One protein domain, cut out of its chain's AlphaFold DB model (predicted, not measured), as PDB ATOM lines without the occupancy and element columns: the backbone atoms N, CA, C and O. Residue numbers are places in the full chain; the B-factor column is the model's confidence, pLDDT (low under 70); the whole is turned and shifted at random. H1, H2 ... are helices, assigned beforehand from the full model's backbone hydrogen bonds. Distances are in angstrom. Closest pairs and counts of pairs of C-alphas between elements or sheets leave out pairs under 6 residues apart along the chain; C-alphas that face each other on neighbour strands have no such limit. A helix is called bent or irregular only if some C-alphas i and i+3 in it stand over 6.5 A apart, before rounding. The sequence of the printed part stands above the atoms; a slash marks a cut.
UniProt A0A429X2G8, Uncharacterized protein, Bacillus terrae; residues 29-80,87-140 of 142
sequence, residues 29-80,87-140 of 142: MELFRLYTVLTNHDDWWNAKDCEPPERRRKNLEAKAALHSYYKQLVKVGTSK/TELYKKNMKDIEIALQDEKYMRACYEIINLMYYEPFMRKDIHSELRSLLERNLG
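Overview. This is residues 29 to 80 and 87 to 140 of the 142 residues of an uncharacterized protein of Bacillus terrae (UniProt A0A429X2G8). Helices H2, H3, H4 and H6 make an up-and-down bundle, each running against the one before, with H1 packed on long H2. The printed part has 106 residues and six named helices, H1 to H6: all helix. It is compact, radius of gyration of the C-alphas 13.1 A, spanning 45 by 27 by 24 A.

Along the chain. H1, residues 29 to 36, begins at C-alpha (217.993, 171.280, 180.431). H2, 52 to 76, is 35.7 A long. H3 is 88 to 102, H4 106 to 117, irregular H5 120 to 123, 7.4 A long, and H6 125 to 139, ending at C-alpha (239.413, 158.107, 182.777).

Arrangement. H1 and H2 form a hairpin; their closest C-alphas, of Leu 34 and Tyr 69, are 6.1 A apart. H3 and H4 form another, at a shallow tilt of 19 degrees. Every O i to N i+4 pair is within hydrogen-bond range in H1, H3 and H4, 20 of 21 in H2, 10 of 11 in H6.

Size, cuts and confidence. Across the cut, residues 81 to 86, C-alphas 80 and 87 are 17.9 A apart. Residues 80 and 120 have pLDDT under 70.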
ATOM      1  N   MET A  29     218.183 172.530 179.693       86.25
ATOM      2  CA  MET A  29     217.993 171.280 180.431       86.25
ATOM      3  C   MET A  29     219.186 170.326 180.287       86.25
ATOM      4  O   MET A  29     219.561 169.658 181.246       86.25
ATOM      5  N   GLU A  30     219.802 170.248 179.109       88.62
ATOM      6  CA  GLU A  30     221.004 169.438 178.886       88.62
ATOM      7  C   GLU A  30     222.220 170.009 179.614       88.62
ATOM      8  O   GLU A  30     222.958 169.260 180.251       88.62
ATOM      9  N   LEU A  31     222.389 171.332 179.586       86.19
ATOM     10  CA  LEU A  31     223.438 172.016 180.344       86.19
ATOM     11  C   LEU A  31     223.242 171.846 181.853       86.19
ATOM     12  O   LEU A  31     224.189 171.540 182.574       86.19
ATOM     13  N   PHE A  32     221.997 171.960 182.319       88.19
ATOM     14  CA  PHE A  32     221.648 171.709 183.712       88.19
ATOM     15  C   PHE A  32     221.982 170.273 184.129       88.19
ATOM     16  O   PHE A  32     222.554 170.063 185.192       88.19
ATOM     17  N   ARG A  33     221.697 169.278 183.278       90.25
ATOM     18  CA  ARG A  33     222.059 167.879 183.546       90.25
ATOM     19  C   ARG A  33     223.567 167.653 183.609       90.25
ATOM     20  O   ARG A  33     224.012 166.885 184.451       90.25
ATOM     21  N   LEU A  34     224.354 168.310 182.757       91.56
ATOM     22  CA  LEU A  34     225.816 168.252 182.849       91.56
ATOM     23  C   LEU A  34     226.302 168.779 184.201       91.56
ATOM     24  O   LEU A  34     227.147 168.155 184.835       91.56
ATOM     25  N   TYR A  35     225.732 169.896 184.650       91.25
ATOM     26  CA  TYR A  35     226.105 170.539 185.902       91.25
ATOM     27  C   TYR A  35     225.776 169.644 187.103       91.25
ATOM     28  O   TYR A  35     226.659 169.309 187.890       91.25
ATOM     29  N   THR A  36     224.535 169.161 187.204       93.12
ATOM     30  CA  THR A  36     224.063 168.407 188.379       93.12
ATOM     31  C   THR A  36     224.727 167.048 188.581       93.12
ATOM     32  O   THR A  36     224.660 166.490 189.674       93.12
ATOM     33  N   VAL A  37     225.393 166.499 187.561       95.19
ATOM     34  CA  VAL A  37     226.183 165.267 187.712       95.19
ATOM     35  C   VAL A  37     227.380 165.474 188.636       95.19
ATOM     36  O   VAL A  37     227.807 164.530 189.294       95.19
ATOM     37  N   LEU A  38     227.928 166.689 188.680       95.88
ATOM     38  CA  LEU A  38     229.184 166.982 189.366       95.88
ATOM     39  C   LEU A  38     228.991 167.688 190.717       95.88
ATOM     40  O   LEU A  38     229.874 167.597 191.563       95.88
ATOM     41  N   THR A  39     227.848 168.341 190.954       89.94
ATOM     42  CA  THR A  39     227.609 169.284 192.077       89.94
ATOM     43  C   THR A  39     227.625 168.697 193.485       89.94
ATOM     44  O   THR A  39     227.552 169.441 194.449       89.94
ATOM     45  N   ASN A  40     227.632 167.373 193.630       92.38
ATOM     46  CA  ASN A  40     227.776 166.722 194.940       92.38
ATOM     47  C   ASN A  40     229.177 166.124 195.133       92.38
ATOM     48  O   ASN A  40     229.428 165.382 196.083       92.38
ATOM     49  N   HIS A  41     230.076 166.399 194.192       93.81
ATOM     50  CA  HIS A  41     231.398 165.801 194.095       93.81
ATOM     51  C   HIS A  41     232.487 166.861 193.886       93.81
ATOM     52  O   HIS A  41     233.614 166.501 193.581       93.81
ATOM     53  N   ASP A  42     232.175 168.146 194.032       91.38
ATOM     54  CA  ASP A  42     232.985 169.298 193.634       91.38
ATOM     55  C   ASP A  42     233.770 169.918 194.794       91.38
ATOM     56  O   ASP A  42     233.747 171.119 195.045       91.38
ATOM     57  N   ASP A  43     234.524 169.094 195.513       89.56
ATOM     58  CA  ASP A  43     235.354 169.590 196.605       89.56
ATOM     59  C   ASP A  43     236.740 170.036 196.114       89.56
ATOM     60  O   ASP A  43     237.598 169.215 195.765       89.56
ATOM     61  N   TRP A  44     236.989 171.349 196.166       87.62
ATOM     62  CA  TRP A  44     238.287 171.961 195.857       87.62
ATOM     63  C   TRP A  44     239.447 171.385 196.679       87.62
ATOM     64  O   TRP A  44     240.564 171.250 196.165       87.62
ATOM     65  N   TRP A  45     239.195 171.073 197.952       83.69
ATOM     66  CA  TRP A  45     240.176 170.562 198.909       83.69
ATOM     67  C   TRP A  45     240.267 169.036 198.900       83.69
ATOM     68  O   TRP A  45     241.070 168.476 199.648       83.69
ATOM     69  N   ASN A  46     239.476 168.371 198.051       83.19
ATOM     70  CA  ASN A  46     239.408 166.919 197.932       83.19
ATOM     71  C   ASN A  46     239.195 166.231 199.296       83.19
ATOM     72  O   ASN A  46     239.958 165.341 199.682       83.19
ATOM     73  N   ALA A  47     238.183 166.686 200.040       79.00
ATOM     74  CA  ALA A  47     237.771 166.213 201.357       79.00
ATOM     75  C   ALA A  47     238.901 166.247 202.401       79.00
ATOM     76  O   ALA A  47     239.179 165.254 203.076       79.00
ATOM     77  N   LYS A  48     239.560 167.409 202.530       80.69
ATOM     78  CA  LYS A  48     240.674 167.635 203.470       80.69
ATOM     79  C   LYS A  48     240.313 167.316 204.925       80.69
ATOM     80  O   LYS A  48     241.163 166.775 205.626       80.69
ATOM     81  N   ASP A  49     239.077 167.604 205.334       82.56
ATOM     82  CA  ASP A  49     238.601 167.432 206.715       82.56
ATOM     83  C   ASP A  49     237.923 166.068 206.964       82.56
ATOM     84  O   ASP A  49     237.360 165.838 208.031       82.56
ATOM     85  N   CYS A  50     237.950 165.151 205.989       84.50
ATOM     86  CA  CYS A  50     237.418 163.796 206.147       84.50
ATOM     87  C   CYS A  50     238.517 162.790 206.501       84.50
ATOM     88  O   CYS A  50     239.662 162.898 206.051       84.50
ATOM     89  N   GLU A  51     238.127 161.731 207.210       88.19
ATOM     90  CA  GLU A  51     239.016 160.607 207.499       88.19
ATOM     91  C   GLU A  51     239.545 159.956 206.203       88.19
ATOM     92  O   GLU A  51     238.824 159.891 205.198       88.19
ATOM     93  N   PRO A  52     240.778 159.408 206.187       89.88
ATOM     94  CA  PRO A  52     241.392 158.877 204.969       89.88
ATOM     95  C   PRO A  52     240.543 157.850 204.191       89.88
ATOM     96  O   PRO A  52     240.538 157.919 202.954       89.88
ATOM     97  N   PRO A  53     239.816 156.913 204.840       92.12
ATOM     98  CA  PRO A  53     238.930 155.987 204.136       92.12
ATOM     99  C   PRO A  53     237.729 156.682 203.485       92.12
ATOM    100  O   PRO A  53     237.393 156.388 202.338       92.12
ATOM    101  N   GLU A  54     237.104 157.632 204.183       90.62
ATOM    102  CA  GLU A  54     235.960 158.381 203.662       90.62
ATOM    103  C   GLU A  54     236.381 159.277 202.498       90.62
ATOM    104  O   GLU A  54     235.733 159.277 201.450       90.62
ATOM    105  N   ARG A  55     237.514 159.971 202.640       90.75
ATOM    106  CA  ARG A  55     238.121 160.767 201.571       90.75
ATOM    107  C   ARG A  55     238.358 159.927 200.318       90.75
ATOM    108  O   ARG A  55     237.998 160.338 199.219       90.75
ATOM    109  N   ARG A  56     238.923 158.721 200.473       92.62
ATOM    110  CA  ARG A  56     239.141 157.794 199.349       92.62
ATOM    111  C   ARG A  56     237.822 157.391 198.690       92.62
ATOM    112  O   ARG A  56     237.744 157.400 197.466       92.62
ATOM    113  N   ARG A  57     236.794 157.067 199.483       95.50
ATOM    114  CA  ARG A  57     235.457 156.727 198.975       95.50
ATOM    115  C   ARG A  57     234.860 157.880 198.163       95.50
ATOM    116  O   ARG A  57     234.494 157.665 197.013       95.50
ATOM    117  N   LYS A  58     234.838 159.098 198.714       95.38
ATOM    118  CA  LYS A  58     234.317 160.296 198.030       95.38
ATOM    119  C   LYS A  58     235.065 160.590 196.729       95.38
ATOM    120  O   LYS A  58     234.444 160.905 195.718       95.38
ATOM    121  N   ASN A  59     236.385 160.417 196.725       95.44
ATOM    122  CA  ASN A  59     237.192 160.593 195.521       95.44
ATOM    123  C   ASN A  59     236.853 159.558 194.431       95.44
ATOM    124  O   ASN A  59     236.762 159.898 193.254       95.44
ATOM    125  N   LEU A  60     236.606 158.296 194.801       96.12
ATOM    126  CA  LEU A  60     236.162 157.267 193.850       96.12
ATOM    127  C   LEU A  60     234.735 157.517 193.337       96.12
ATOM    128  O   LEU A  60     234.461 157.293 192.158       96.12
ATOM    129  N   GLU A  61     233.840 158.021 194.185       96.75
ATOM    130  CA  GLU A  61     232.498 158.453 193.776       96.75
ATOM    131  C   GLU A  61     232.568 159.609 192.774       96.75
ATOM    132  O   GLU A  61     231.901 159.566 191.740       96.75
ATOM    133  N   ALA A  62     233.452 160.582 193.006       97.31
ATOM    134  CA  ALA A  62     233.717 161.658 192.057       97.31
ATOM    135  C   ALA A  62     234.261 161.131 190.719       97.31
ATOM    136  O   ALA A  62     233.824 161.577 189.658       97.31
ATOM    137  N   LYS A  63     235.137 160.116 190.727       97.31
ATOM    138  CA  LYS A  63     235.570 159.444 189.489       97.31
ATOM    139  C   LYS A  63     234.378 158.873 188.715       97.31
ATOM    140  O   LYS A  63     234.267 159.072 187.506       97.31
ATOM    141  N   ALA A  64     233.462 158.186 189.400       97.06
ATOM    142  CA  ALA A  64     232.254 157.640 188.780       97.06
ATOM    143  C   ALA A  64     231.324 158.742 188.232       97.06
ATOM    144  O   ALA A  64     230.743 158.585 187.149       97.06
ATOM    145  N   ALA A  65     231.227 159.875 188.930       97.69
ATOM    146  CA  ALA A  65     230.513 161.056 188.459       97.69
ATOM    147  C   ALA A  65     231.139 161.622 187.175       97.69
ATOM    148  O   ALA A  65     230.418 161.857 186.208       97.69
ATOM    149  N   LEU A  66     232.469 161.725 187.092       97.62
ATOM    150  CA  LEU A  66     233.178 162.156 185.879       97.62
ATOM    151  C   LEU A  66     232.924 161.226 184.681       97.62
ATOM    152  O   LEU A  66     232.718 161.703 183.565       97.62
ATOM    153  N   HIS A  67     232.847 159.906 184.887       96.94
ATOM    154  CA  HIS A  67     232.437 158.976 183.824       96.94
ATOM    155  C   HIS A  67     230.997 159.226 183.355       96.94
ATOM    156  O   HIS A  67     230.705 159.169 182.156       96.94
ATOM    157  N   SER A  68     230.082 159.482 184.291       96.62
ATOM    158  CA  SER A  68     228.687 159.808 183.971       96.62
ATOM    159  C   SER A  68     228.578 161.141 183.235       96.62
ATOM    160  O   SER A  68     227.825 161.245 182.266       96.62
ATOM    161  N   TYR A  69     229.374 162.123 183.646       96.00
ATOM    162  CA  TYR A  69     229.478 163.425 183.007       96.00
ATOM    163  C   TYR A  69     229.988 163.285 181.578       96.00
ATOM    164  O   TYR A  69     229.325 163.748 180.659       96.00
ATOM    165  N   TYR A  70     231.087 162.558 181.359       95.50
ATOM    166  CA  TYR A  70     231.634 162.301 180.026       95.50
ATOM    167  C   TYR A  70     230.582 161.700 179.077       95.50
ATOM    168  O   TYR A  70     230.375 162.192 177.967       95.50
ATOM    169  N   LYS A  71     229.839 160.685 179.537       93.88
ATOM    170  CA  LYS A  71     228.751 160.073 178.754       93.88
ATOM    171  C   LYS A  71     227.667 161.077 178.367       93.88
ATOM    172  O   LYS A  71     227.041 160.913 177.322       93.88
ATOM    173  N   GLN A  72     227.398 162.072 179.208       92.75
ATOM    174  CA  GLN A  72     226.450 163.137 178.896       92.75
ATOM    175  C   GLN A  72     227.073 164.192 177.985       92.75
ATOM    176  O   GLN A  72     226.443 164.566 177.003       92.75
ATOM    177  N   LEU A  73     228.319 164.595 178.224       92.31
ATOM    178  CA  LEU A  73     229.046 165.582 177.427       92.31
ATOM    179  C   LEU A  73     229.089 165.183 175.947       92.31
ATOM    180  O   LEU A  73     228.779 165.996 175.074       92.31
ATOM    181  N   VAL A  74     229.387 163.909 175.676       90.69
ATOM    182  CA  VAL A  74     229.381 163.334 174.320       90.69
ATOM    183  C   VAL A  74     227.984 163.369 173.694       90.69
ATOM    184  O   VAL A  74     227.856 163.592 172.493       90.69
ATOM    185  N   LYS A  75     226.923 163.176 174.488       89.62
ATOM    186  CA  LYS A  75     225.537 163.231 173.996       89.62
ATOM    187  C   LYS A  75     225.075 164.649 173.702       89.62
ATOM    188  O   LYS A  75     224.292 164.806 172.774       89.62
ATOM    189  N   VAL A  76     225.480 165.636 174.498       85.50
ATOM    190  CA  VAL A  76     225.032 167.027 174.340       85.50
ATOM    191  C   VAL A  76     225.666 167.666 173.098       85.50
ATOM    192  O   VAL A  76     224.969 168.328 172.333       85.50
ATOM    193  N   GLY A  77     226.950 167.403 172.838       79.00
ATOM    194  CA  GLY A  77     227.666 167.975 171.692       79.00
ATOM    195  C   GLY A  77     228.014 169.459 171.874       79.00
ATOM    196  O   GLY A  77     228.070 169.959 172.993       79.00
ATOM    197  N   THR A  78     228.283 170.160 170.771       84.25
ATOM    198  CA  THR A  78     228.827 171.536 170.765       84.25
ATOM    199  C   THR A  78     227.787 172.574 170.334       84.25
ATOM    200  O   THR A  78     226.872 172.249 169.582       84.25
ATOM    201  N   SER A  79     227.968 173.844 170.701       78.75
ATOM    202  CA  SER A  79     227.149 174.972 170.235       78.75
ATOM    203  C   SER A  79     227.839 175.762 169.117       78.75
ATOM    204  O   SER A  79     229.000 176.150 169.235       78.75
ATOM    205  N   LYS A  80     227.104 176.050 168.031       65.38
ATOM    206  CA  LYS A  80     227.603 176.818 166.872       65.38
ATOM    207  C   LYS A  80     227.616 178.343 167.065       65.38
ATOM    208  O   LYS A  80     228.306 179.011 166.309       65.38
ATOM    209  N   THR A  87     239.044 182.949 176.974       79.25
ATOM    210  CA  THR A  87     239.885 183.827 177.772       79.25
ATOM    211  C   THR A  87     241.071 183.049 178.345       79.25
ATOM    212  O   THR A  87     241.067 181.819 178.402       79.25
ATOM    213  N   GLU A  88     242.087 183.749 178.846       82.94
ATOM    214  CA  GLU A  88     243.179 183.112 179.605       82.94
ATOM    215  C   GLU A  88     242.666 182.305 180.810       82.94
ATOM    216  O   GLU A  88     243.279 181.320 181.220       82.94
ATOM    217  N   LEU A  89     241.492 182.669 181.328       81.19
ATOM    218  CA  LEU A  89     240.819 181.937 182.390       81.19
ATOM    219  C   LEU A  89     240.420 180.525 181.945       81.19
ATOM    220  O   LEU A  89     240.678 179.580 182.675       81.19
ATOM    221  N   TYR A  90     239.923 180.352 180.716       84.19
ATOM    222  CA  TYR A  90     239.619 179.026 180.164       84.19
ATOM    223  C   TYR A  90     240.833 178.115 180.113       84.19
ATOM    224  O   TYR A  90     240.770 176.966 180.545       84.19
ATOM    225  N   LYS A  91     241.945 178.639 179.595       86.88
ATOM    226  CA  LYS A  91     243.202 177.893 179.502       86.88
ATOM    227  C   LYS A  91     243.689 177.494 180.890       86.88
ATOM    228  O   LYS A  91     244.130 176.363 181.090       86.88
ATOM    229  N   LYS A  92     243.569 178.409 181.857       90.44
ATOM    230  CA  LYS A  92     243.880 178.137 183.258       90.44
ATOM    231  C   LYS A  92     242.991 177.023 183.817       90.44
ATOM    232  O   LYS A  92     243.532 176.040 184.306       90.44
ATOM    233  N   ASN A  93     241.667 177.127 183.686       90.25
ATOM    234  CA  ASN A  93     240.744 176.091 184.151       90.25
ATOM    235  C   ASN A  93     241.047 174.738 183.497       90.25
ATOM    236  O   ASN A  93     241.064 173.726 184.190       90.25
ATOM    237  N   MET A  94     241.345 174.701 182.194       93.25
ATOM    238  CA  MET A  94     241.678 173.441 181.530       93.25
ATOM    239  C   MET A  94     242.946 172.796 182.080       93.25
ATOM    240  O   MET A  94     242.962 171.592 182.347       93.25
ATOM    241  N   LYS A  95     243.977 173.606 182.331       94.88
ATOM    242  CA  LYS A  95     245.205 173.156 182.982       94.88
ATOM    243  C   LYS A  95     244.954 172.656 184.408       94.88
ATOM    244  O   LYS A  95     245.504 171.628 184.793       94.88
ATOM    245  N   ASP A  96     244.115 173.347 185.174       95.31
ATOM    246  CA  ASP A  96     243.779 172.955 186.546       95.31
ATOM    247  C   ASP A  96     243.003 171.618 186.572       95.31
ATOM    248  O   ASP A  96     243.279 170.763 187.417       95.31
ATOM    249  N   ILE A  97     242.114 171.375 185.596       96.50
ATOM    250  CA  ILE A  97     241.423 170.082 185.419       96.50
ATOM    251  C   ILE A  97     242.426 168.977 185.070       96.50
ATOM    252  O   ILE A  97     242.370 167.889 185.647       96.50
ATOM    253  N   GLU A  98     243.351 169.235 184.142       96.62
ATOM    254  CA  GLU A  98     244.400 168.280 183.771       96.62
ATOM    255  C   GLU A  98     245.243 167.856 184.974       96.62
ATOM    256  O   GLU A  98     245.393 166.656 185.211       96.62
ATOM    257  N   ILE A  99     245.752 168.825 185.740       96.31
ATOM    258  CA  ILE A  99     246.576 168.570 186.926       96.31
ATOM    259  C   ILE A  99     245.786 167.752 187.950       96.31
ATOM    260  O   ILE A  99     246.289 166.761 188.474       96.31
ATOM    261  N   ALA A 100     244.529 168.122 188.212       96.69
ATOM    262  CA  ALA A 100     243.690 167.403 189.164       96.69
ATOM    263  C   ALA A 100     243.467 165.937 188.761       96.69
ATOM    264  O   ALA A 100     243.490 165.056 189.617       96.69
ATOM    265  N   LEU A 101     243.272 165.663 187.469       96.50
ATOM    266  CA  LEU A 101     243.103 164.300 186.967       96.50
ATOM    267  C   LEU A 101     244.399 163.484 187.028       96.50
ATOM    268  O   LEU A 101     244.340 162.317 187.413       96.50
ATOM    269  N   GLN A 102     245.543 164.085 186.686       95.19
ATOM    270  CA  GLN A 102     246.862 163.443 186.778       95.19
ATOM    271  C   GLN A 102     247.225 163.086 188.226       95.19
ATOM    272  O   GLN A 102     247.772 162.016 188.477       95.19
ATOM    273  N   ASP A 103     246.852 163.946 189.173       95.00
ATOM    274  CA  ASP A 103     247.014 163.724 190.613       95.00
ATOM    275  C   ASP A 103     245.952 162.778 191.214       95.00
ATOM    276  O   ASP A 103     245.911 162.590 192.433       95.00
ATOM    277  N   GLU A 104     245.038 162.238 190.400       94.81
ATOM    278  CA  GLU A 104     243.881 161.438 190.830       94.81
ATOM    279  C   GLU A 104     242.983 162.139 191.875       94.81
ATOM    280  O   GLU A 104     242.311 161.495 192.684       94.81
ATOM    281  N   LYS A 105     242.932 163.476 191.864       96.19
ATOM    282  CA  LYS A 105     242.063 164.314 192.712       96.19
ATOM    283  C   LYS A 105     240.742 164.586 191.994       96.19
ATOM    284  O   LYS A 105     240.465 165.698 191.543       96.19
ATOM    285  N   TYR A 106     239.909 163.561 191.873       97.00
ATOM    286  CA  TYR A 106     238.684 163.607 191.078       97.00
ATOM    287  C   TYR A 106     237.649 164.604 191.604       97.00
ATOM    288  O   TYR A 106     236.972 165.227 190.790       97.00
ATOM    289  N   MET A 107     237.554 164.824 192.922       96.81
ATOM    290  CA  MET A 107     236.628 165.843 193.442       96.81
ATOM    291  C   MET A 107     237.035 167.253 193.003       96.81
ATOM    292  O   MET A 107     236.204 168.075 192.612       96.81
ATOM    293  N   ARG A 108     238.347 167.507 192.977       96.38
ATOM    294  CA  ARG A 108     238.889 168.757 192.460       96.38
ATOM    295  C   ARG A 108     238.632 168.897 190.959       96.38
ATOM    296  O   ARG A 108     238.247 169.972 190.509       96.38
ATOM    297  N   ALA A 109     238.792 167.825 190.188       97.31
ATOM    298  CA  ALA A 109     238.461 167.848 188.767       97.31
ATOM    299  C   ALA A 109     236.974 168.187 188.528       97.31
ATOM    300  O   ALA A 109     236.682 169.012 187.666       97.31
ATOM    301  N   CYS A 110     236.044 167.631 189.321       97.00
ATOM    302  CA  CYS A 110     234.620 167.994 189.269       97.00
ATOM    303  C   CYS A 110     234.404 169.498 189.487       97.00
ATOM    304  O   CYS A 110     233.713 170.137 188.694       97.00
ATOM    305  N   TYR A 111     235.031 170.063 190.523       95.69
ATOM    306  CA  TYR A 111     234.940 171.491 190.831       95.69
ATOM    307  C   TYR A 111     235.434 172.373 189.686       95.69
ATOM    308  O   TYR A 111     234.765 173.327 189.289       95.69
ATOM    309  N   GLU A 112     236.591 172.053 189.113       95.44
ATOM    310  CA  GLU A 112     237.152 172.877 188.044       95.44
ATOM    311  C   GLU A 112     236.343 172.793 186.749       95.44
ATOM    312  O   GLU A 112     236.225 173.786 186.030       95.44
ATOM    313  N   ILE A 113     235.733 171.639 186.463       95.62
ATOM    314  CA  ILE A 113     234.801 171.496 185.339       95.62
ATOM    315  C   ILE A 113     233.544 172.335 185.577       95.62
ATOM    316  O   ILE A 113     233.089 173.011 184.658       95.62
ATOM    317  N   ILE A 114     233.003 172.353 186.797       93.56
ATOM    318  CA  ILE A 114     231.879 173.233 187.141       93.56
ATOM    319  C   ILE A 114     232.247 174.706 186.924       93.56
ATOM    320  O   ILE A 114     231.475 175.442 186.306       93.56
ATOM    321  N   ASN A 115     233.438 175.128 187.354       91.56
ATOM    322  CA  ASN A 115     233.923 176.483 187.091       91.56
ATOM    323  C   ASN A 115     234.032 176.776 185.593       91.56
ATOM    324  O   ASN A 115     233.610 177.840 185.146       91.56
ATOM    325  N   LEU A 116     234.553 175.831 184.806       91.31
ATOM    326  CA  LEU A 116     234.632 175.954 183.352       91.31
ATOM    327  C   LEU A 116     233.240 176.166 182.730       91.31
ATOM    328  O   LEU A 116     233.080 177.022 181.862       91.31
ATOM    329  N   MET A 117     232.231 175.429 183.206       89.25
ATOM    330  CA  MET A 117     230.846 175.500 182.725       89.25
ATOM    331  C   MET A 117     230.147 176.831 183.015       89.25
ATOM    332  O   MET A 117     229.180 177.164 182.333       89.25
ATOM    333  N   TYR A 118     230.606 177.591 184.012       82.81
ATOM    334  CA  TYR A 118     230.024 178.893 184.348       82.81
ATOM    335  C   TYR A 118     230.259 179.943 183.253       82.81
ATOM    336  O   TYR A 118     229.522 180.923 183.138       82.81
ATOM    337  N   TYR A 119     231.285 179.753 182.427       77.75
ATOM    338  CA  TYR A 119     231.633 180.703 181.391       77.75
ATOM    339  C   TYR A 119     230.954 180.354 180.055       77.75
ATOM    340  O   TYR A 119     230.837 179.198 179.663       77.75
ATOM    341  N   GLU A 120     230.567 181.379 179.294       69.50
ATOM    342  CA  GLU A 120     229.774 181.213 178.066       69.50
ATOM    343  C   GLU A 120     230.428 180.351 176.966       69.50
ATOM    344  O   GLU A 120     229.700 179.582 176.330       69.50
ATOM    345  N   PRO A 121     231.760 180.388 176.726       77.12
ATOM    346  CA  PRO A 121     232.337 179.565 175.672       77.12
ATOM    347  C   PRO A 121     232.528 178.074 175.974       77.12
ATOM    348  O   PRO A 121     233.090 177.373 175.140       77.12
ATOM    349  N   PHE A 122     231.981 177.539 177.069       81.62
ATOM    350  CA  PHE A 122     232.111 176.129 177.450       81.62
ATOM    351  C   PHE A 122     231.643 175.172 176.342       81.62
ATOM    352  O   PHE A 122     232.266 174.141 176.096       81.62
ATOM    353  N   MET A 123     230.585 175.545 175.614       82.75
ATOM    354  CA  MET A 123     230.046 174.736 174.514       82.75
ATOM    355  C   MET A 123     230.711 175.000 173.163       82.75
ATOM    356  O   MET A 123     230.267 174.459 172.147       82.75
ATOM    357  N   ARG A 124     231.758 175.826 173.110       86.19
ATOM    358  CA  ARG A 124     232.515 176.035 171.879       86.19
ATOM    359  C   ARG A 124     233.207 174.737 171.479       86.19
ATOM    360  O   ARG A 124     233.643 173.953 172.320       86.19
ATOM    361  N   LYS A 125     233.273 174.488 170.172       86.44
ATOM    362  CA  LYS A 125     233.695 173.192 169.627       86.44
ATOM    363  C   LYS A 125     235.093 172.760 170.075       86.44
ATOM    364  O   LYS A 125     235.313 171.580 170.322       86.44
ATOM    365  N   ASP A 126     236.026 173.696 170.143       86.88
ATOM    366  CA  ASP A 126     237.400 173.451 170.574       86.88
ATOM    367  C   ASP A 126     237.487 173.129 172.072       86.88
ATOM    368  O   ASP A 126     238.045 172.092 172.411       86.88
ATOM    369  N   ILE A 127     236.853 173.926 172.940       88.81
ATOM    370  CA  ILE A 127     236.811 173.687 174.395       88.81
ATOM    371  C   ILE A 127     236.146 172.344 174.702       88.81
ATOM    372  O   ILE A 127     236.669 171.545 175.475       88.81
ATOM    373  N   HIS A 128     235.012 172.064 174.059       89.94
ATOM    374  CA  HIS A 128     234.301 170.798 174.225       89.94
ATOM    375  C   HIS A 128     235.161 169.605 173.791       89.94
ATOM    376  O   HIS A 128     235.286 168.634 174.536       89.94
ATOM    377  N   SER A 129     235.805 169.694 172.622       89.62
ATOM    378  CA  SER A 129     236.690 168.639 172.116       89.62
ATOM    379  C   SER A 129     237.921 168.436 173.002       89.62
ATOM    380  O   SER A 129     238.364 167.298 173.177       89.62
ATOM    381  N   GLU A 130     238.484 169.515 173.543       92.62
ATOM    382  CA  GLU A 130     239.639 169.479 174.438       92.62
ATOM    383  C   GLU A 130     239.277 168.814 175.766       92.62
ATOM    384  O   GLU A 130     239.902 167.818 176.134       92.62
ATOM    385  N   LEU A 131     238.205 169.270 176.423       94.25
ATOM    386  CA  LEU A 131     237.700 168.668 177.656       94.25
ATOM    387  C   LEU A 131     237.361 167.188 177.452       94.25
ATOM    388  O   LEU A 131     237.729 166.348 178.269       94.25
ATOM    389  N   ARG A 132     236.693 166.850 176.345       94.31
ATOM    390  CA  ARG A 132     236.375 165.464 175.994       94.31
ATOM    391  C   ARG A 132     237.639 164.606 175.911       94.31
ATOM    392  O   ARG A 132     237.712 163.583 176.584       94.31
ATOM    393  N   SER A 133     238.637 165.040 175.141       93.56
ATOM    394  CA  SER A 133     239.903 164.307 174.969       93.56
ATOM    395  C   SER A 133     240.660 164.156 176.294       93.56
ATOM    396  O   SER A 133     241.269 163.123 176.580       93.56
ATOM    397  N   LEU A 134     240.609 165.195 177.126       95.06
ATOM    398  CA  LEU A 134     241.228 165.243 178.443       95.06
ATOM    399  C   LEU A 134     240.553 164.284 179.435       95.06
ATOM    400  O   LEU A 134     241.242 163.675 180.255       95.06
ATOM    401  N   LEU A 135     239.239 164.089 179.339       95.75
ATOM    402  CA  LEU A 135     238.515 163.076 180.109       95.75
ATOM    403  C   LEU A 135     238.775 161.659 179.579       95.75
ATOM    404  O   LEU A 135     239.045 160.768 180.378       95.75
ATOM    405  N   GLU A 136     238.763 161.450 178.258       94.44
ATOM    406  CA  GLU A 136     239.035 160.147 177.622       94.44
ATOM    407  C   GLU A 136     240.373 159.558 178.084       94.44
ATOM    408  O   GLU A 136     240.421 158.441 178.610       94.44
ATOM    409  N   ARG A 137     241.450 160.349 177.985       94.44
ATOM    410  CA  ARG A 137     242.808 159.910 178.343       94.44
ATOM    411  C   ARG A 137     242.984 159.602 179.835       94.44
ATOM    412  O   ARG A 137     243.726 158.691 180.176       94.44
ATOM    413  N   ASN A 138     242.332 160.362 180.720       94.19
ATOM    414  CA  ASN A 138     242.543 160.266 182.171       94.19
ATOM    415  C   ASN A 138     241.569 159.298 182.857       94.19
ATOM    416  O   ASN A 138     241.860 158.778 183.932       94.19
ATOM    417  N   LEU A 139     240.401 159.055 182.259       93.12
ATOM    418  CA  LEU A 139     239.413 158.107 182.777       93.12
ATOM    419  C   LEU A 139     239.516 156.726 182.117       93.12
ATOM    420  O   LEU A 139     238.846 155.797 182.566       93.12
ATOM    421  N   GLY A 140     240.329 156.573 181.067       88.81
ATOM    422  CA  GLY A 140     240.470 155.311 180.339       88.81
ATOM    423  C   GLY A 140     239.194 154.913 179.594       88.81
ATOM    424  O   GLY A 140     238.860 153.733 179.525       88.81
TER     425      GLY A 140